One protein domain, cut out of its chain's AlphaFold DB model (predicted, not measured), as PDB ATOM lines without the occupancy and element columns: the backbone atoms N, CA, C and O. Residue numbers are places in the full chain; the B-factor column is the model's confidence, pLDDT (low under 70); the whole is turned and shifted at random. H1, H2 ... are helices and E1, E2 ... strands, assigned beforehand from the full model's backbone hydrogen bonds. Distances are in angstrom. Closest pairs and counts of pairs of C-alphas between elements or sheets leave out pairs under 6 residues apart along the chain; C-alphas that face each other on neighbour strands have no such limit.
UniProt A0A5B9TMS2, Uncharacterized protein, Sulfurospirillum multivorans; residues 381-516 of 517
ATOM      1  N   GLN A 381      -4.241 -23.914   7.807       82.56
ATOM      2  CA  GLN A 381      -2.778 -24.100   7.854       82.56
ATOM      3  C   GLN A 381      -2.401 -25.492   8.403       82.56
ATOM      4  O   GLN A 381      -1.563 -26.195   7.844       82.56
ATOM      5  N   LEU A 382      -3.090 -25.950   9.451       84.25
ATOM      6  CA  LEU A 382      -2.849 -27.266  10.040       84.25
ATOM      7  C   LEU A 382      -3.209 -28.420   9.096       84.25
ATOM      8  O   LEU A 382      -2.472 -29.401   9.005       84.25
ATOM      9  N   THR A 383      -4.326 -28.304   8.382       81.19
ATOM     10  CA  THR A 383      -4.771 -29.316   7.417       81.19
ATOM     11  C   THR A 383      -3.793 -29.407   6.237       81.19
ATOM     12  O   THR A 383      -3.448 -30.512   5.814       81.19
ATOM     13  N   LYS A 384      -3.259 -28.267   5.763       82.44
ATOM     14  CA  LYS A 384      -2.186 -28.226   4.749       82.44
ATOM     15  C   LYS A 384      -0.936 -28.948   5.228       82.44
ATOM     16  O   LYS A 384      -0.429 -29.830   4.532       82.44
ATOM     17  N   LEU A 385      -0.481 -28.607   6.436       87.00
ATOM     18  CA  LEU A 385       0.682 -29.225   7.062       87.00
ATOM     19  C   LEU A 385       0.495 -30.742   7.154       87.00
ATOM     20  O   LEU A 385       1.343 -31.493   6.687       87.00
ATOM     21  N   LYS A 386      -0.649 -31.212   7.660       88.44
ATOM     22  CA  LYS A 386      -0.978 -32.642   7.718       88.44
ATOM     23  C   LYS A 386      -0.875 -33.328   6.359       88.44
ATOM     24  O   LYS A 386      -0.304 -34.414   6.287       88.44
ATOM     25  N   HIS A 387      -1.446 -32.745   5.307       84.31
ATOM     26  CA  HIS A 387      -1.433 -33.365   3.983       84.31
ATOM     27  C   HIS A 387      -0.000 -33.507   3.449       84.31
ATOM     28  O   HIS A 387       0.390 -34.589   3.011       84.31
ATOM     29  N   LYS A 388       0.824 -32.459   3.578       88.12
ATOM     30  CA  LYS A 388       2.244 -32.495   3.186       88.12
ATOM     31  C   LYS A 388       3.037 -33.511   4.012       88.12
ATOM     32  O   LYS A 388       3.786 -34.299   3.445       88.12
ATOM     33  N   LEU A 389       2.790 -33.572   5.323       90.06
ATOM     34  CA  LEU A 389       3.415 -34.554   6.212       90.06
ATOM     35  C   LEU A 389       3.018 -35.995   5.891       90.06
ATOM     36  O   LEU A 389       3.823 -36.891   6.109       90.06
ATOM     37  N   LYS A 390       1.798 -36.248   5.406       87.69
ATOM     38  CA  LYS A 390       1.357 -37.596   5.016       87.69
ATOM     39  C   LYS A 390       1.849 -38.018   3.634       87.69
ATOM     40  O   LYS A 390       2.110 -39.205   3.452       87.69
ATOM     41  N   ALA A 391       1.971 -37.075   2.696       87.50
ATOM     42  CA  ALA A 391       2.409 -37.347   1.328       87.50
ATOM     43  C   ALA A 391       3.806 -37.981   1.292       87.50
ATOM     44  O   ALA A 391       3.990 -38.991   0.621       87.50
ATOM     45  N   ARG A 392       4.755 -37.420   2.059       88.12
ATOM     46  CA  ARG A 392       6.115 -37.961   2.240       88.12
ATOM     47  C   ARG A 392       6.811 -38.279   0.908       88.12
ATOM     48  O   ARG A 392       7.521 -39.263   0.781       88.12
ATOM     49  N   THR A 393       6.593 -37.446  -0.105       87.06
ATOM     50  CA  THR A 393       7.360 -37.458  -1.358       87.06
ATOM     51  C   THR A 393       8.534 -36.477  -1.262       87.06
ATOM     52  O   THR A 393       8.459 -35.548  -0.444       87.06
ATOM     53  N   PRO A 394       9.588 -36.610  -2.091       84.81
ATOM     54  CA  PRO A 394      10.685 -35.641  -2.138       84.81
ATOM     55  C   PRO A 394      10.197 -34.192  -2.275       84.81
ATOM     56  O   PRO A 394      10.658 -33.312  -1.554       84.81
ATOM     57  N   GLU A 395       9.178 -33.952  -3.101       85.31
ATOM     58  CA  GLU A 395       8.586 -32.625  -3.302       85.31
ATOM     59  C   GLU A 395       7.891 -32.113  -2.037       85.31
ATOM     60  O   GLU A 395       7.965 -30.928  -1.717       85.31
ATOM     61  N   SER A 396       7.209 -32.993  -1.295       87.00
ATOM     62  CA  SER A 396       6.571 -32.609  -0.033       87.00
ATOM     63  C   SER A 396       7.595 -32.270   1.052       87.00
ATOM     64  O   SER A 396       7.376 -31.325   1.805       87.00
ATOM     65  N   ILE A 397       8.720 -32.989   1.100       89.25
ATOM     66  CA  ILE A 397       9.795 -32.774   2.075       89.25
ATOM     67  C   ILE A 397      10.540 -31.480   1.748       89.25
ATOM     68  O   ILE A 397      10.708 -30.645   2.635       89.25
ATOM     69  N   GLN A 398      10.884 -31.267   0.475       87.69
ATOM     70  CA  GLN A 398      11.472 -30.014  -0.001       87.69
ATOM     71  C   GLN A 398      10.561 -28.822   0.304       87.69
ATOM     72  O   GLN A 398      11.022 -27.785   0.770       87.69
ATOM     73  N   TRP A 399       9.252 -28.973   0.080       89.69
ATOM     74  CA  TRP A 399       8.283 -27.928   0.390       89.69
ATOM     75  C   TRP A 399       8.265 -27.592   1.885       89.69
ATOM     76  O   TRP A 399       8.265 -26.410   2.227       89.69
ATOM     77  N   ILE A 400       8.276 -28.598   2.773       90.94
ATOM     78  CA  ILE A 400       8.323 -28.372   4.228       90.94
ATOM     79  C   ILE A 400       9.607 -27.623   4.588       90.94
ATOM     80  O   ILE A 400       9.533 -26.618   5.287       90.94
ATOM     81  N   PHE A 401      10.756 -28.089   4.094       90.56
ATOM     82  CA  PHE A 401      12.052 -27.468   4.354       90.56
ATOM     83  C   PHE A 401      12.069 -25.996   3.920       90.56
ATOM     84  O   PHE A 401      12.249 -25.122   4.765       90.56
ATOM     85  N   ASN A 402      11.767 -25.711   2.649       88.50
ATOM     86  CA  ASN A 402      11.780 -24.348   2.111       88.50
ATOM     87  C   ASN A 402      10.814 -23.431   2.870       88.50
ATOM     88  O   ASN A 402      11.198 -22.342   3.277       88.50
ATOM     89  N   THR A 403       9.587 -23.897   3.126       88.25
ATOM     90  CA  THR A 403       8.571 -23.109   3.843       88.25
ATOM     91  C   THR A 403       9.043 -22.751   5.252       88.25
ATOM     92  O   THR A 403       8.883 -21.619   5.699       88.25
ATOM     93  N   PHE A 404       9.632 -23.710   5.970       89.94
ATOM     94  CA  PHE A 404      10.116 -23.478   7.326       89.94
ATOM     95  C   PHE A 404      11.342 -22.552   7.322       89.94
ATOM     96  O   PHE A 404      11.413 -21.656   8.157       89.94
ATOM     97  N   CYS A 405      12.264 -22.698   6.370       86.44
ATOM     98  CA  CYS A 405      13.406 -21.794   6.223       86.44
ATOM     99  C   CYS A 405      12.973 -20.360   5.871       86.44
ATOM    100  O   CYS A 405      13.439 -19.412   6.497       86.44
ATOM    101  N   GLU A 406      12.032 -20.180   4.940       85.75
ATOM    102  CA  GLU A 406      11.474 -18.864   4.589       85.75
ATOM    103  C   GLU A 406      10.808 -18.187   5.796       85.75
ATOM    104  O   GLU A 406      11.035 -17.005   6.062       85.75
ATOM    105  N   MET A 407      10.024 -18.941   6.571       83.31
ATOM    106  CA  MET A 407       9.393 -18.430   7.792       83.31
ATOM    107  C   MET A 407      10.406 -18.129   8.903       83.31
ATOM    108  O   MET A 407      10.197 -17.196   9.674       83.31
ATOM    109  N   PHE A 408      11.507 -18.885   8.979       84.56
ATOM    110  CA  PHE A 408      12.606 -18.606   9.902       84.56
ATOM    111  C   PHE A 408      13.313 -17.296   9.563       84.56
ATOM    112  O   PHE A 408      13.519 -16.482  10.455       84.56
ATOM    113  N   VAL A 409      13.617 -17.050   8.284       79.12
ATOM    114  CA  VAL A 409      14.235 -15.789   7.831       79.12
ATOM    115  C   VAL A 409      13.362 -14.578   8.183       79.12
ATOM    116  O   VAL A 409      13.884 -13.503   8.464       79.12
ATOM    117  N   ALA A 410      12.039 -14.750   8.214       73.19
ATOM    118  CA  ALA A 410      11.097 -13.712   8.628       73.19
ATOM    119  C   ALA A 410      10.979 -13.528  10.160       73.19
ATOM    120  O   ALA A 410      10.252 -12.640  10.604       73.19
ATOM    121  N   SER A 411      11.650 -14.354  10.973       74.31
ATOM    122  CA  SER A 411      11.582 -14.327  12.436       74.31
ATOM    123  C   SER A 411      12.848 -13.718  13.047       74.31
ATOM    124  O   SER A 411      13.939 -14.259  12.900       74.31
ATOM    125  N   GLU A 412      12.709 -12.607  13.776       67.25
ATOM    126  CA  GLU A 412      13.853 -11.876  14.352       67.25
ATOM    127  C   GLU A 412      14.417 -12.510  15.649       67.25
ATOM    128  O   GLU A 412      15.536 -12.194  16.048       67.25
ATOM    129  N   ASP A 413      13.695 -13.449  16.279       66.88
ATOM    130  CA  ASP A 413      13.930 -13.876  17.674       66.88
ATOM    131  C   ASP A 413      14.378 -15.347  17.858       66.88
ATOM    132  O   ASP A 413      14.398 -15.861  18.983       66.88
ATOM    133  N   ILE A 414      14.730 -16.075  16.789       70.31
ATOM    134  CA  ILE A 414      15.014 -17.523  16.866       70.31
ATOM    135  C   ILE A 414      16.491 -17.823  16.574       70.31
ATOM    136  O   ILE A 414      17.050 -17.421  15.559       70.31
ATOM    137  N   ASN A 415      17.139 -18.586  17.461       81.56
ATOM    138  CA  ASN A 415      18.515 -19.048  17.259       81.56
ATOM    139  C   ASN A 415      18.585 -20.041  16.083       81.56
ATOM    140  O   ASN A 415      18.018 -21.133  16.175       81.56
ATOM    141  N   LYS A 416      19.325 -19.676  15.024       80.56
ATOM    142  CA  LYS A 416      19.492 -20.469  13.792       80.56
ATOM    143  C   LYS A 416      19.933 -21.908  14.059       80.56
ATOM    144  O   LYS A 416      19.264 -22.839  13.636       80.56
ATOM    145  N   THR A 417      20.968 -22.093  14.872       80.25
ATOM    146  CA  THR A 417      21.494 -23.424  15.221       80.25
ATOM    147  C   THR A 417      20.409 -24.308  15.842       80.25
ATOM    148  O   THR A 417      20.221 -25.461  15.461       80.25
ATOM    149  N   GLN A 418      19.633 -23.751  16.778       81.75
ATOM    150  CA  GLN A 418      18.558 -24.487  17.444       81.75
ATOM    151  C   GLN A 418      17.401 -24.805  16.488       81.75
ATOM    152  O   GLN A 418      16.777 -25.866  16.606       81.75
ATOM    153  N   PHE A 419      17.099 -23.890  15.567       85.75
ATOM    154  CA  PHE A 419      16.098 -24.092  14.529       85.75
ATOM    155  C   PHE A 419      16.504 -25.229  13.588       85.75
ATOM    156  O   PHE A 419      15.731 -26.177  13.447       85.75
ATOM    157  N   ASP A 420      17.725 -25.202  13.056       84.31
ATOM    158  CA  ASP A 420      18.230 -26.208  12.118       84.31
ATOM    159  C   ASP A 420      18.236 -27.604  12.741       84.31
ATOM    160  O   ASP A 420      17.727 -28.551  12.143       84.31
ATOM    161  N   ILE A 421      18.701 -27.736  13.990       84.56
ATOM    162  CA  ILE A 421      18.659 -29.007  14.734       84.56
ATOM    163  C   ILE A 421      17.215 -29.511  14.875       84.56
ATOM    164  O   ILE A 421      16.925 -30.697  14.685       84.56
ATOM    165  N   THR A 422      16.284 -28.613  15.209       87.56
ATOM    166  CA  THR A 422      14.878 -28.978  15.424       87.56
ATOM    167  C   THR A 422      14.187 -29.350  14.110       87.56
ATOM    168  O   THR A 422      13.425 -30.321  14.083       87.56
ATOM    169  N   LEU A 423      14.484 -28.636  13.021       89.75
ATOM    170  CA  LEU A 423      13.974 -28.905  11.679       89.75
ATOM    171  C   LEU A 423      14.548 -30.212  11.118       89.75
ATOM    172  O   LEU A 423      13.769 -31.059  10.685       89.75
ATOM    173  N   LYS A 424      15.869 -30.438  11.216       89.31
ATOM    174  CA  LYS A 424      16.527 -31.715  10.864       89.31
ATOM    175  C   LYS A 424      15.866 -32.883  11.604       89.31
ATOM    176  O   LYS A 424      15.486 -33.878  10.979       89.31
ATOM    177  N   ARG A 425      15.640 -32.753  12.922       88.62
ATOM    178  CA  ARG A 425      14.940 -33.776  13.723       88.62
ATOM    179  C   ARG A 425      13.526 -34.030  13.216       88.62
ATOM    180  O   ARG A 425      13.135 -35.182  13.039       88.62
ATOM    181  N   PHE A 426      12.760 -32.965  13.003       93.50
ATOM    182  CA  PHE A 426      11.385 -33.060  12.529       93.50
ATOM    183  C   PHE A 426      11.306 -33.756  11.167       93.50
ATOM    184  O   PHE A 426      10.529 -34.697  11.021       93.50
ATOM    185  N   LEU A 427      12.140 -33.366  10.201       92.00
ATOM    186  CA  LEU A 427      12.168 -33.982   8.872       92.00
ATOM    187  C   LEU A 427      12.575 -35.461   8.932       92.00
ATOM    188  O   LEU A 427      11.939 -36.284   8.273       92.00
ATOM    189  N   LYS A 428      13.550 -35.834   9.776       90.25
ATOM    190  CA  LYS A 428      13.914 -37.247   9.994       90.25
ATOM    191  C   LYS A 428      12.737 -38.049  10.549       90.25
ATOM    192  O   LYS A 428      12.417 -39.113  10.030       90.25
ATOM    193  N   GLU A 429      12.034 -37.522  11.550       91.50
ATOM    194  CA  GLU A 429      10.830 -38.160  12.095       91.50
ATOM    195  C   GLU A 429       9.702 -38.310  11.052       91.50
ATOM    196  O   GLU A 429       8.977 -39.312  11.063       91.50
ATOM    197  N   VAL A 430       9.556 -37.347  10.133       91.81
ATOM    198  CA  VAL A 430       8.597 -37.417   9.013       91.81
ATOM    199  C   VAL A 430       8.966 -38.534   8.038       91.81
ATOM    200  O   VAL A 430       8.084 -39.311   7.663       91.81
ATOM    201  N   CYS A 431      10.248 -38.665   7.688       89.31
ATOM    202  CA  CYS A 431      10.747 -39.733   6.815       89.31
ATOM    203  C   CYS A 431      10.544 -41.115   7.443       89.31
ATOM    204  O   CYS A 431      10.055 -42.032   6.791       89.31
ATOM    205  N   ILE A 432      10.800 -41.250   8.746       89.25
ATOM    206  CA  ILE A 432      10.550 -42.507   9.466       89.25
ATOM    207  C   ILE A 432       9.040 -42.799   9.599       89.25
ATOM    208  O   ILE A 432       8.618 -43.930   9.837       89.25
ATOM    209  N   GLY A 433       8.188 -41.781   9.452       88.25
ATOM    210  CA  GLY A 433       6.738 -41.921   9.550       88.25
ATOM    211  C   GLY A 433       6.208 -42.007  10.983       88.25
ATOM    212  O   GLY A 433       5.034 -42.332  11.186       88.25
ATOM    213  N   LYS A 434       7.028 -41.686  11.993       90.88
ATOM    214  CA  LYS A 434       6.622 -41.581  13.405       90.88
ATOM    215  C   LYS A 434       7.049 -40.223  13.955       90.88
ATOM    216  O   LYS A 434       8.172 -40.051  14.410       90.88
ATOM    217  N   VAL A 435       6.125 -39.266  13.958       92.25
ATOM    218  CA  VAL A 435       6.432 -37.894  14.379       92.25
ATOM    219  C   VAL A 435       6.036 -37.678  15.825       92.25
ATOM    220  O   VAL A 435       4.875 -37.865  16.198       92.25
ATOM    221  N   SER A 436       7.002 -37.297  16.655       92.12
ATOM    222  CA  SER A 436       6.782 -37.055  18.074       92.12
ATOM    223  C   SER A 436       5.821 -35.882  18.288       92.12
ATOM    224  O   SER A 436       5.742 -34.943  17.491       92.12
ATOM    225  N   ILE A 437       5.087 -35.901  19.403       90.56
ATOM    226  CA  ILE A 437       4.210 -34.777  19.770       90.56
ATOM    227  C   ILE A 437       5.022 -33.489  19.953       90.56
ATOM    228  O   ILE A 437       4.516 -32.413  19.647       90.56
ATOM    229  N   ALA A 438       6.281 -33.581  20.393       89.69
ATOM    230  CA  ALA A 438       7.172 -32.430  20.509       89.69
ATOM    231  C   ALA A 438       7.479 -31.807  19.137       89.69
ATOM    232  O   ALA A 438       7.298 -30.603  18.970       89.69
ATOM    233  N   SER A 439       7.861 -32.614  18.145       91.62
ATOM    234  CA  SER A 439       8.151 -32.127  16.791       91.62
ATOM    235  C   SER A 439       6.894 -31.625  16.068       91.62
ATOM    236  O   SER A 439       6.946 -30.595  15.403       91.62
ATOM    237  N   LEU A 440       5.731 -32.259  16.272       91.38
ATOM    238  CA  LEU A 440       4.457 -31.722  15.771       91.38
ATOM    239  C   LEU A 440       4.041 -30.426  16.469       91.38
ATOM    240  O   LEU A 440       3.448 -29.563  15.836       91.38
ATOM    241  N   THR A 441       4.344 -30.273  17.760       90.75
ATOM    242  CA  THR A 441       4.082 -29.025  18.493       90.75
ATOM    243  C   THR A 441       4.983 -27.904  17.986       90.75
ATOM    244  O   THR A 441       4.504 -26.787  17.814       90.75
ATOM    245  N   PHE A 442       6.255 -28.204  17.703       91.12
ATOM    246  CA  PHE A 442       7.165 -27.282  17.023       91.12
ATOM    247  C   PHE A 442       6.585 -26.855  15.673       91.12
ATOM    248  O   PHE A 442       6.344 -25.670  15.473       91.12
ATOM    249  N   ALA A 443       6.252 -27.811  14.804       90.88
ATOM    250  CA  ALA A 443       5.689 -27.519  13.490       90.88
ATOM    251  C   ALA A 443       4.367 -26.738  13.567       90.88
ATOM    252  O   ALA A 443       4.154 -25.812  12.792       90.88
ATOM    253  N   TYR A 444       3.498 -27.057  14.532       90.94
ATOM    254  CA  TYR A 444       2.259 -26.317  14.765       90.94
ATOM    255  C   TYR A 444       2.548 -24.867  15.159       90.94
ATOM    256  O   TYR A 444       1.981 -23.950  14.573       90.94
ATOM    257  N   LYS A 445       3.406 -24.633  16.155       88.38
ATOM    258  CA  LYS A 445       3.698 -23.265  16.602       88.38
ATOM    259  C   LYS A 445       4.386 -22.452  15.516       88.38
ATOM    260  O   LYS A 445       4.103 -21.274  15.369       88.38
ATOM    261  N   PHE A 446       5.248 -23.098  14.748       86.50
ATOM    262  CA  PHE A 446       6.027 -22.434  13.722       86.50
ATOM    263  C   PHE A 446       5.195 -22.094  12.480       86.50
ATOM    264  O   PHE A 446       5.249 -20.972  11.996       86.50
ATOM    265  N   TYR A 447       4.382 -23.039  11.996       86.56
ATOM    266  CA  TYR A 447       3.630 -22.889  10.749       86.56
ATOM    267  C   TYR A 447       2.178 -22.432  10.956       86.56
ATOM    268  O   TYR A 447       1.647 -21.651  10.177       86.56
ATOM    269  N   VAL A 448       1.503 -22.916  12.002       86.50
ATOM    270  CA  VAL A 448       0.049 -22.743  12.172       86.50
ATOM    271  C   VAL A 448      -0.286 -21.544  13.049       86.50
ATOM    272  O   VAL A 448      -1.075 -20.691  12.644       86.50
ATOM    273  N   ASN A 449       0.231 -21.515  14.280       85.00
ATOM    274  CA  ASN A 449      -0.049 -20.451  15.244       85.00
ATOM    275  C   ASN A 449       0.966 -20.470  16.399       85.00
ATOM    276  O   ASN A 449       0.918 -21.361  17.254       85.00
ATOM    277  N   GLN A 450       1.825 -19.452  16.443       84.12
ATOM    278  CA  GLN A 450       2.908 -19.304  17.419       84.12
ATOM    279  C   GLN A 450       2.415 -19.178  18.868       84.12
ATOM    280  O   GLN A 450       3.013 -19.762  19.775       84.12
ATOM    281  N   ASP A 451       1.274 -18.517  19.074       85.50
ATOM    282  CA  ASP A 451       0.712 -18.205  20.395       85.50
ATOM    283  C   ASP A 451      -0.219 -19.300  20.942       85.50
ATOM    284  O   ASP A 451      -0.809 -19.169  22.020       85.50
ATOM    285  N   ALA A 452      -0.392 -20.406  20.215       86.44
ATOM    286  CA  ALA A 452      -1.290 -21.471  20.635       86.44
ATOM    287  C   ALA A 452      -0.808 -22.169  21.922       86.44
ATOM    288  O   ALA A 452       0.305 -22.691  22.025       86.44
ATOM    289  N   ILE A 453      -1.707 -22.247  22.907       89.56
ATOM    290  CA  ILE A 453      -1.478 -22.973  24.162       89.56
ATOM    291  C   ILE A 453      -1.491 -24.486  23.893       89.56
ATOM    292  O   ILE A 453      -2.290 -24.985  23.098       89.56
ATOM    293  N   ASN A 454      -0.653 -25.241  24.609       86.38
ATOM    294  CA  ASN A 454      -0.467 -26.685  24.412       86.38
ATOM    295  C   ASN A 454      -1.772 -27.509  24.443       86.38
ATOM    296  O   ASN A 454      -1.877 -28.493  23.716       86.38
ATOM    297  N   SER A 455      -2.776 -27.121  25.236       86.81
ATOM    298  CA  SER A 455      -4.077 -27.810  25.280       86.81
ATOM    299  C   SER A 455      -4.848 -27.703  23.959       86.81
ATOM    300  O   SER A 455      -5.449 -28.683  23.516       86.81
ATOM    301  N   LYS A 456      -4.789 -26.539  23.294       87.25
ATOM    302  CA  LYS A 456      -5.372 -26.331  21.962       87.25
ATOM    303  C   LYS A 456      -4.623 -27.147  20.914       87.25
ATOM    304  O   LYS A 456      -5.256 -27.887  20.172       87.25
ATOM    305  N   ILE A 457      -3.291 -27.089  20.929       88.81
ATOM    306  CA  ILE A 457      -2.441 -27.860  20.007       88.81
ATOM    307  C   ILE A 457      -2.752 -29.355  20.118       88.81
ATOM    308  O   ILE A 457      -2.967 -30.018  19.111       88.81
ATOM    309  N   GLN A 458      -2.837 -29.896  21.336       86.69
ATOM    310  CA  GLN A 458      -3.168 -31.307  21.542       86.69
ATOM    311  C   GLN A 458      -4.539 -31.675  20.971       86.69
ATOM    312  O   GLN A 458      -4.658 -32.716  20.324       86.69
ATOM    313  N   LYS A 459      -5.559 -30.832  21.183       87.06
ATOM    314  CA  LYS A 459      -6.903 -31.053  20.638       87.06
ATOM    315  C   LYS A 459      -6.888 -31.048  19.110       87.06
ATOM    316  O   LYS A 459      -7.418 -31.972  18.500       87.06
ATOM    317  N   ASP A 460      -6.235 -30.066  18.506       87.19
ATOM    318  CA  ASP A 460      -6.168 -29.922  17.053       87.19
ATOM    319  C   ASP A 460      -5.366 -31.069  16.410       87.19
ATOM    320  O   ASP A 460      -5.807 -31.674  15.434       87.19
ATOM    321  N   LEU A 461      -4.232 -31.457  17.007       88.75
ATOM    322  CA  LEU A 461      -3.448 -32.615  16.566       88.75
ATOM    323  C   LEU A 461      -4.210 -33.938  16.731       88.75
ATOM    324  O   LEU A 461      -4.010 -34.854  15.936       88.75
ATOM    325  N   GLN A 462      -5.060 -34.072  17.753       87.50
ATOM    326  CA  GLN A 462      -5.926 -35.242  17.928       87.50
ATOM    327  C   GLN A 462      -6.979 -35.320  16.816       87.50
ATOM    328  O   GLN A 462      -7.179 -36.391  16.246       87.50
ATOM    329  N   VAL A 463      -7.625 -34.194  16.492       85.06
ATOM    330  CA  VAL A 463      -8.628 -34.109  15.418       85.06
ATOM    331  C   VAL A 463      -7.998 -34.439  14.066       85.06
ATOM    332  O   VAL A 463      -8.537 -35.243  13.309       85.06
ATOM    333  N   GLU A 464      -6.835 -33.864  13.769       84.25
ATOM    334  CA  GLU A 464      -6.232 -33.979  12.444       84.25
ATOM    335  C   GLU A 464      -5.423 -35.272  12.253       84.25
ATOM    336  O   GLU A 464      -5.520 -35.920  11.206       84.25
ATOM    337  N   PHE A 465      -4.652 -35.706  13.251       86.31
ATOM    338  CA  PHE A 465      -3.744 -36.857  13.130       86.31
ATOM    339  C   PHE A 465      -4.241 -38.128  13.839       86.31
ATOM    340  O   PHE A 465      -3.548 -39.144  13.810       86.31
ATOM    341  N   GLY A 466      -5.430 -38.108  14.449       86.38
ATOM    342  CA  GLY A 466      -6.010 -39.262  15.142       86.38
ATOM    343  C   GLY A 466      -5.392 -39.504  16.520       86.38
ATOM    344  O   GLY A 466      -4.907 -38.576  17.164       86.38
ATOM    345  N   GLU A 467      -5.403 -40.742  17.012       86.12
ATOM    346  CA  GLU A 467      -4.905 -41.071  18.356       86.12
ATOM    347  C   GLU A 467      -3.373 -41.010  18.477       86.12
ATOM    348  O   GLU A 467      -2.626 -41.318  17.548       86.12
ATOM    349  N   THR A 468      -2.883 -40.597  19.651       88.19
ATOM    350  CA  THR A 468      -1.446 -40.590  19.970       88.19
ATOM    351  C   THR A 468      -0.985 -41.985  20.376       88.19
ATOM    352  O   THR A 468      -1.463 -42.529  21.371       88.19
ATOM    353  N   LYS A 469      -0.001 -42.532  19.660       87.44
ATOM    354  CA  LYS A 469       0.693 -43.771  20.037       87.44
ATOM    355  C   LYS A 469       1.829 -43.458  21.014       87.44
ATOM    356  O   LYS A 469       2.295 -42.321  21.073       87.44
ATOM    357  N   ARG A 470       2.263 -44.439  21.808       82.25
ATOM    358  CA  ARG A 470       3.317 -44.260  22.821       82.25
ATOM    359  C   ARG A 470       4.382 -45.341  22.702       82.25
ATOM    360  O   ARG A 470       4.029 -46.513  22.670       82.25
ATOM    361  N   ASN A 471       5.643 -44.923  22.739       75.00
ATOM    362  CA  ASN A 471       6.810 -45.775  22.975       75.00
ATOM    363  C   ASN A 471       7.622 -45.162  24.115       75.00
ATOM    364  O   ASN A 471       7.876 -43.961  24.078       75.00
ATOM    365  N   SER A 472       7.998 -45.959  25.121       60.75
ATOM    366  CA  SER A 472       8.967 -45.590  26.171       60.75
ATOM    367  C   SER A 472       8.854 -44.134  26.662       60.75
ATOM    368  O   SER A 472       9.821 -43.377  26.664       60.75
ATOM    369  N   SER A 473       7.630 -43.742  27.043       66.50
ATOM    370  CA  SER A 473       7.246 -42.416  27.571       66.50
ATOM    371  C   SER A 473       7.074 -41.267  26.566       66.50
ATOM    372  O   SER A 473       6.561 -40.216  26.952       66.50
ATOM    373  N   VAL A 474       7.405 -41.449  25.285       74.50
ATOM    374  CA  VAL A 474       7.237 -40.433  24.233       74.50
ATOM    375  C   VAL A 474       5.984 -40.723  23.401       74.50
ATOM    376  O   VAL A 474       5.795 -41.815  22.860       74.50
ATOM    377  N   GLY A 475       5.096 -39.731  23.309       84.75
ATOM    378  CA  GLY A 475       3.932 -39.780  22.426       84.75
ATOM    379  C   GLY A 475       4.302 -39.408  20.989       84.75
ATOM    380  O   GLY A 475       5.047 -38.449  20.782       84.75
ATOM    381  N   TYR A 476       3.741 -40.106  20.003       89.75
ATOM    382  CA  TYR A 476       3.931 -39.820  18.579       89.75
ATOM    383  C   TYR A 476       2.644 -40.029  17.763       89.75
ATOM    384  O   TYR A 476       1.721 -40.734  18.183       89.75
ATOM    385  N   LYS A 477       2.582 -39.414  16.580       91.62
ATOM    386  CA  LYS A 477       1.579 -39.683  15.544       91.62
ATOM    387  C   LYS A 477       2.213 -40.510  14.433       91.62
ATOM    388  O   LYS A 477       3.349 -40.272  14.031       91.62
ATOM    389  N   TYR A 478       1.468 -41.496  13.952       90.44
ATOM    390  CA  TYR A 478       1.914 -42.381  12.883       90.44
ATOM    391  C   TYR A 478       1.462 -41.838  11.526       90.44
ATOM    392  O   TYR A 478       0.268 -41.611  11.329       90.44
ATOM    393  N   LEU A 479       2.406 -41.642  10.608       87.75
ATOM    394  CA  LEU A 479       2.175 -41.159   9.244       87.75
ATOM    395  C   LEU A 479       2.316 -42.272   8.194       87.75
ATOM    396  O   LEU A 479       1.726 -42.160   7.124       87.75
ATOM    397  N   GLY A 480       3.025 -43.357   8.512       87.12
ATOM    398  CA  GLY A 480       3.162 -44.548   7.672       87.12
ATOM    399  C   GLY A 480       4.517 -45.229   7.870       87.12
ATOM    400  O   GLY A 480       5.207 -44.941   8.844       87.12
ATOM    401  N   GLU A 481       4.882 -46.133   6.960       87.00
ATOM    402  CA  GLU A 481       6.180 -46.830   6.989       87.00
ATOM    403  C   GLU A 481       7.340 -45.890   6.641       87.00
ATOM    404  O   GLU A 481       7.116 -44.851   6.013       87.00
ATOM    405  N   GLU A 482       8.546 -46.245   7.078       88.00
ATOM    406  CA  GLU A 482       9.771 -45.485   6.823       88.00
ATOM    407  C   GLU A 482      10.060 -45.389   5.322       88.00
ATOM    408  O   GLU A 482       9.880 -46.353   4.577       88.00
ATOM    409  N   ILE A 483      10.484 -44.205   4.886       87.31
ATOM    410  CA  ILE A 483      10.864 -43.914   3.506       87.31
ATOM    411  C   ILE A 483      12.329 -43.497   3.430       87.31
ATOM    412  O   ILE A 483      12.859 -42.850   4.334       87.31
ATOM    413  N   GLU A 484      12.971 -43.824   2.315       81.44
ATOM    414  CA  GLU A 484      14.320 -43.353   2.025       81.44
ATOM    415  C   GLU A 484      14.271 -41.872   1.619       81.44
ATOM    416  O   GLU A 484      13.540 -41.485   0.705       81.44
ATOM    417  N   CYS A 485      15.023 -41.026   2.321       74.31
ATOM    418  CA  CYS A 485      15.118 -39.606   2.010       74.31
ATOM    419  C   CYS A 485      16.535 -39.095   2.271       74.31
ATOM    420  O   CYS A 485      17.069 -39.257   3.368       74.31
ATOM    421  N   ASN A 486      17.135 -38.448   1.269       78.31
ATOM    422  CA  ASN A 486      18.440 -37.812   1.404       78.31
ATOM    423  C   ASN A 486      18.288 -36.413   2.018       78.31
ATOM    424  O   ASN A 486      18.290 -35.406   1.309       78.31
ATOM    425  N   LEU A 487      18.151 -36.354   3.344       77.88
ATOM    426  CA  LEU A 487      18.081 -35.079   4.059       77.88
ATOM    427  C   LEU A 487      19.406 -34.307   4.003       77.88
ATOM    428  O   LEU A 487      19.369 -33.085   4.042       77.88
ATOM    429  N   GLU A 488      20.554 -34.976   3.871       73.88
ATOM    430  CA  GLU A 488      21.870 -34.317   3.824       73.88
ATOM    431  C   GLU A 488      21.961 -33.328   2.660       73.88
ATOM    432  O   GLU A 488      22.406 -32.200   2.843       73.88
ATOM    433  N   SER A 489      21.419 -33.692   1.493       76.25
ATOM    434  CA  SER A 489      21.364 -32.795   0.333       76.25
ATOM    435  C   SER A 489      20.571 -31.498   0.554       76.25
ATOM    436  O   SER A 489      20.849 -30.513  -0.119       76.25
ATOM    437  N   LEU A 490      19.621 -31.468   1.499       74.00
ATOM    438  CA  LEU A 490      18.815 -30.274   1.797       74.00
ATOM    439  C   LEU A 490      19.574 -29.251   2.645       74.00
ATOM    440  O   LEU A 490      19.318 -28.058   2.543       74.00
ATOM    441  N   PHE A 491      20.497 -29.722   3.486       70.75
ATOM    442  CA  PHE A 491      21.285 -28.883   4.393       70.75
ATOM    443  C   PHE A 491      22.724 -28.660   3.892       70.75
ATOM    444  O   PHE A 491      23.486 -27.927   4.519       70.75
ATOM    445  N   ALA A 492      23.093 -29.262   2.756       60.81
ATOM    446  CA  ALA A 492      24.441 -29.217   2.188       60.81
ATOM    447  C   ALA A 492      24.861 -27.837   1.644       60.81
ATOM    448  O   ALA A 492      26.054 -27.604   1.478       60.81
ATOM    449  N   GLU A 493      23.929 -26.909   1.392       49.41
ATOM    450  CA  GLU A 493      24.275 -25.547   0.945       49.41
ATOM    451  C   GLU A 493      24.736 -24.611   2.085       49.41
ATOM    452  O   GLU A 493      25.156 -23.491   1.806       49.41
ATOM    453  N   GLU A 494      24.733 -25.051   3.355       47.16
ATOM    454  CA  GLU A 494      25.144 -24.213   4.501       47.16
ATOM    455  C   GLU A 494      26.223 -24.822   5.426       47.16
ATOM    456  O   GLU A 494      26.631 -24.177   6.393       47.16
ATOM    457  N   GLU A 495      26.752 -26.019   5.146       42.69
ATOM    458  CA  GLU A 495      27.795 -26.647   5.979       42.69
ATOM    459  C   GLU A 495      29.225 -26.182   5.624       42.69
ATOM    460  O   GLU A 495      30.110 -26.967   5.298       42.69
ATOM    461  N   GLU A 496      29.489 -24.887   5.793       39.31
ATOM    462  CA  GLU A 496      30.813 -24.410   6.214       39.31
ATOM    463  C   GLU A 496      30.666 -23.729   7.582       39.31
ATOM    464  O   GLU A 496      30.639 -22.509   7.672       39.31
ATOM    465  N   LEU A 497      30.491 -24.523   8.647       39.94
ATOM    466  CA  LEU A 497      31.123 -24.375   9.973       39.94
ATOM    467  C   LEU A 497      30.430 -25.267  11.036       39.94
ATOM    468  O   LEU A 497      29.297 -25.017  11.433       39.94
ATOM    469  N   ASN A 498      31.229 -26.183  11.605       37.84
ATOM    470  CA  ASN A 498      31.230 -26.701  12.992       37.84
ATOM    471  C   ASN A 498      30.556 -28.045  13.395       37.84
ATOM    472  O   ASN A 498      29.374 -28.124  13.684       37.84
ATOM    473  N   ASN A 499      31.464 -28.992  13.707       37.81
ATOM    474  CA  ASN A 499      31.633 -29.762  14.963       37.81
ATOM    475  C   ASN A 499      30.822 -31.079  15.200       37.81
ATOM    476  O   ASN A 499      29.635 -31.036  15.501       37.81
ATOM    477  N   PRO A 500      31.477 -32.268  15.230       40.94
ATOM    478  CA  PRO A 500      30.839 -33.603  15.263       40.94
ATOM    479  C   PRO A 500      30.373 -34.098  16.654       40.94
ATOM    480  O   PRO A 500      30.339 -35.303  16.916       40.94
ATOM    481  N   LEU A 501      30.065 -33.201  17.598       39.09
ATOM    482  CA  LEU A 501      29.733 -33.585  18.982       39.09
ATOM    483  C   LEU A 501      28.221 -33.729  19.259       39.09
ATOM    484  O   LEU A 501      27.868 -34.379  20.244       39.09
ATOM    485  N   GLU A 502      27.338 -33.216  18.396       49.78
ATOM    486  CA  GLU A 502      25.880 -33.192  18.636       49.78
ATOM    487  C   GLU A 502      25.093 -34.367  18.014       49.78
ATOM    488  O   GLU A 502      24.037 -34.735  18.540       49.78
ATOM    489  N   ASP A 503      25.645 -35.072  17.017       47.09
ATOM    490  CA  ASP A 503      25.023 -36.272  16.418       47.09
ATOM    491  C   ASP A 503      24.748 -37.389  17.447       47.09
ATOM    492  O   ASP A 503      23.792 -38.159  17.335       47.09
ATOM    493  N   ARG A 504      25.530 -37.447  18.533       46.41
ATOM    494  CA  ARG A 504      25.397 -38.486  19.571       46.41
ATOM    495  C   ARG A 504      24.225 -38.290  20.533       46.41
ATOM    496  O   ARG A 504      23.849 -39.253  21.202       46.41
ATOM    497  N   GLU A 505      23.674 -37.086  20.684       48.66
ATOM    498  CA  GLU A 505      22.423 -36.895  21.444       48.66
ATOM    499  C   GLU A 505      21.193 -37.135  20.569       48.66
ATOM    500  O   GLU A 505      20.174 -37.647  21.042       48.66
ATOM    501  N   PHE A 506      21.326 -36.839  19.280       51.25
ATOM    502  CA  PHE A 506      20.306 -37.036  18.266       51.25
ATOM    503  C   PHE A 506      19.944 -38.517  18.100       51.25
ATOM    504  O   PHE A 506      18.770 -38.887  18.213       51.25
ATOM    505  N   ASP A 507      20.950 -39.384  17.968       53.31
ATOM    506  CA  ASP A 507      20.742 -40.832  17.885       53.31
ATOM    507  C   ASP A 507      20.131 -41.417  19.162       53.31
ATOM    508  O   ASP A 507      19.344 -42.352  19.083       53.31
ATOM    509  N   LYS A 508      20.377 -40.825  20.340       54.81
ATOM    510  CA  LYS A 508      19.779 -41.286  21.609       54.81
ATOM    511  C   LYS A 508      18.279 -41.006  21.707       54.81
ATOM    512  O   LYS A 508      17.557 -41.789  22.324       54.81
ATOM    513  N   VAL A 509      17.794 -39.891  21.154       51.69
ATOM    514  CA  VAL A 509      16.352 -39.574  21.133       51.69
ATOM    515  C   VAL A 509      15.631 -40.457  20.118       51.69
ATOM    516  O   VAL A 509      14.564 -40.987  20.427       51.69
ATOM    517  N   ILE A 510      16.241 -40.671  18.949       55.03
ATOM    518  CA  ILE A 510      15.779 -41.635  17.946       55.03
ATOM    519  C   ILE A 510      15.755 -43.043  18.577       55.03
ATOM    520  O   ILE A 510      14.693 -43.653  18.658       55.03
ATOM    521  N   ASP A 511      16.842 -43.526  19.176       55.94
ATOM    522  CA  ASP A 511      16.884 -44.839  19.837       55.94
ATOM    523  C   ASP A 511      15.831 -45.004  20.942       55.94
ATOM    524  O   ASP A 511      15.180 -46.049  21.022       55.94
ATOM    525  N   LYS A 512      15.579 -43.969  21.755       54.84
ATOM    526  CA  LYS A 512      14.502 -43.995  22.761       54.84
ATOM    527  C   LYS A 512      13.108 -44.120  22.146       54.84
ATOM    528  O   LYS A 512      12.251 -44.800  22.708       54.84
ATOM    529  N   ILE A 513      12.865 -43.469  21.009       50.91
ATOM    530  CA  ILE A 513      11.577 -43.505  20.303       50.91
ATOM    531  C   ILE A 513      11.395 -44.832  19.544       50.91
ATOM    532  O   ILE A 513      10.283 -45.374  19.513       50.91
ATOM    533  N   TYR A 514      12.461 -45.371  18.945       53.19
ATOM    534  CA  TYR A 514      12.387 -46.465  17.970       53.19
ATOM    535  C   TYR A 514      12.816 -47.834  18.511       53.19
ATOM    536  O   TYR A 514      12.189 -48.829  18.151       53.19
ATOM    537  N   ASN A 515      13.802 -47.886  19.411       52.34
ATOM    538  CA  ASN A 515      14.403 -49.122  19.932       52.34
ATOM    539  C   ASN A 515      14.057 -49.410  21.405       52.34
ATOM    540  O   ASN A 515      14.391 -50.475  21.924       52.34
ATOM    541  N   GLY A 516      13.359 -48.487  22.077       43.03
ATOM    542  CA  GLY A 516      12.769 -48.692  23.401       43.03
ATOM    543  C   GLY A 516      13.762 -48.861  24.557       43.03
ATOM    544  O   GLY A 516      13.351 -49.351  25.608       43.03
TER     545      GLY A 516
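Overview. This is residues 381 to 516 of the 517 residues of an uncharacterized protein of Sulfurospirillum multivorans (UniProt A0A5B9TMS2). Five helices, H1 to H5, pack at crossed angles into a compact cluster with H4 in its middle, and a small three-stranded sheet sits where H3 ends and H4 begins. From the sheet the chain runs on to the short H6, sticks out as a loop at residues 492 to 501, and comes back as H7, whose end packs on the sheet's E2. The printed part has 136 residues, in the order H1 H2 H3 E1 H4 H5 E2 E3 H6 H7, mostly helix; the sheet, E1 - E3 - E2, is antiparallel. The whole is compact, with a radius of gyration of the C-alphas of 14.7 A and spans of 41 by 36 by 27 A.

Along the chain. Find C-alpha 381 at (-2.778, -24.100, 7.854), where H1 begins; it runs to residue 391. H2 follows at residues 394 to 409, 22.5 A long, then H3, residues 416 to 432, 24.2 A long. E1, residues 434 to 436, leads straight into H4, residues 437 to 448, which begins at (4.210, -34.777, 19.770). Next come H5, residues 454 to 465, E2, residues 469 to 471, and E3, residues 474 to 478. H6 is residues 488 to 491; H7, residues 503 to 514, is 16.3 A long and ends at C-alpha 514, (12.387, -46.465, 17.970).

Arrangement. Begin at H4, the hub, which touches H1, H2, H3 and H5. With residues 444 to 448 alone it touches H1, closest at C-alphas 381 and 448, 5.3 A apart. H4 is about perpendicular to H5, at 86 degrees, with C-alphas 441 and 457 closest at 6.8 A. H3 touches H4 at a steep tilt of 65 degrees, C-alphas 426 and 439 being closest at 5.4 A. H2 and H3 form a helical hairpin at a shallow tilt of 19 degrees, with C-alphas 397 and 427 closest at 7.3 A. In the sheet, look for N 435 and O 477, 3.0 A apart, between E1 and E3, and N 474 and O 471, 2.8 A apart, in the hairpin E2 and E3. E1, H4 H5, E2 make a split strand-helix-strand unit, two strands of one sheet that are not neighbours, joined through helices, with E3 between them in the sheet; its crossover is right-handed. H3 and H4 are on the same face of the sheet, while H7 only grazes it with residues 509 to 514. H6 is close to H2 but not clearly touching, with C-alphas 398 and 490 closest at 7.6 A. Every O i to N i+4 pair is within hydrogen-bond range in H1 to H5, and 7 of 8 in H7; H6 is too short for such a pair.

Size, cuts and confidence. The C-alphas of Val 463 and Glu 496 are the two farthest apart, 41.6 A. The printed part has no cut, and H6 to H7 is a long link of 11 residues. The model's confidence is under 70 at residues 412 to 413, 472 to 473 and 492 to 516.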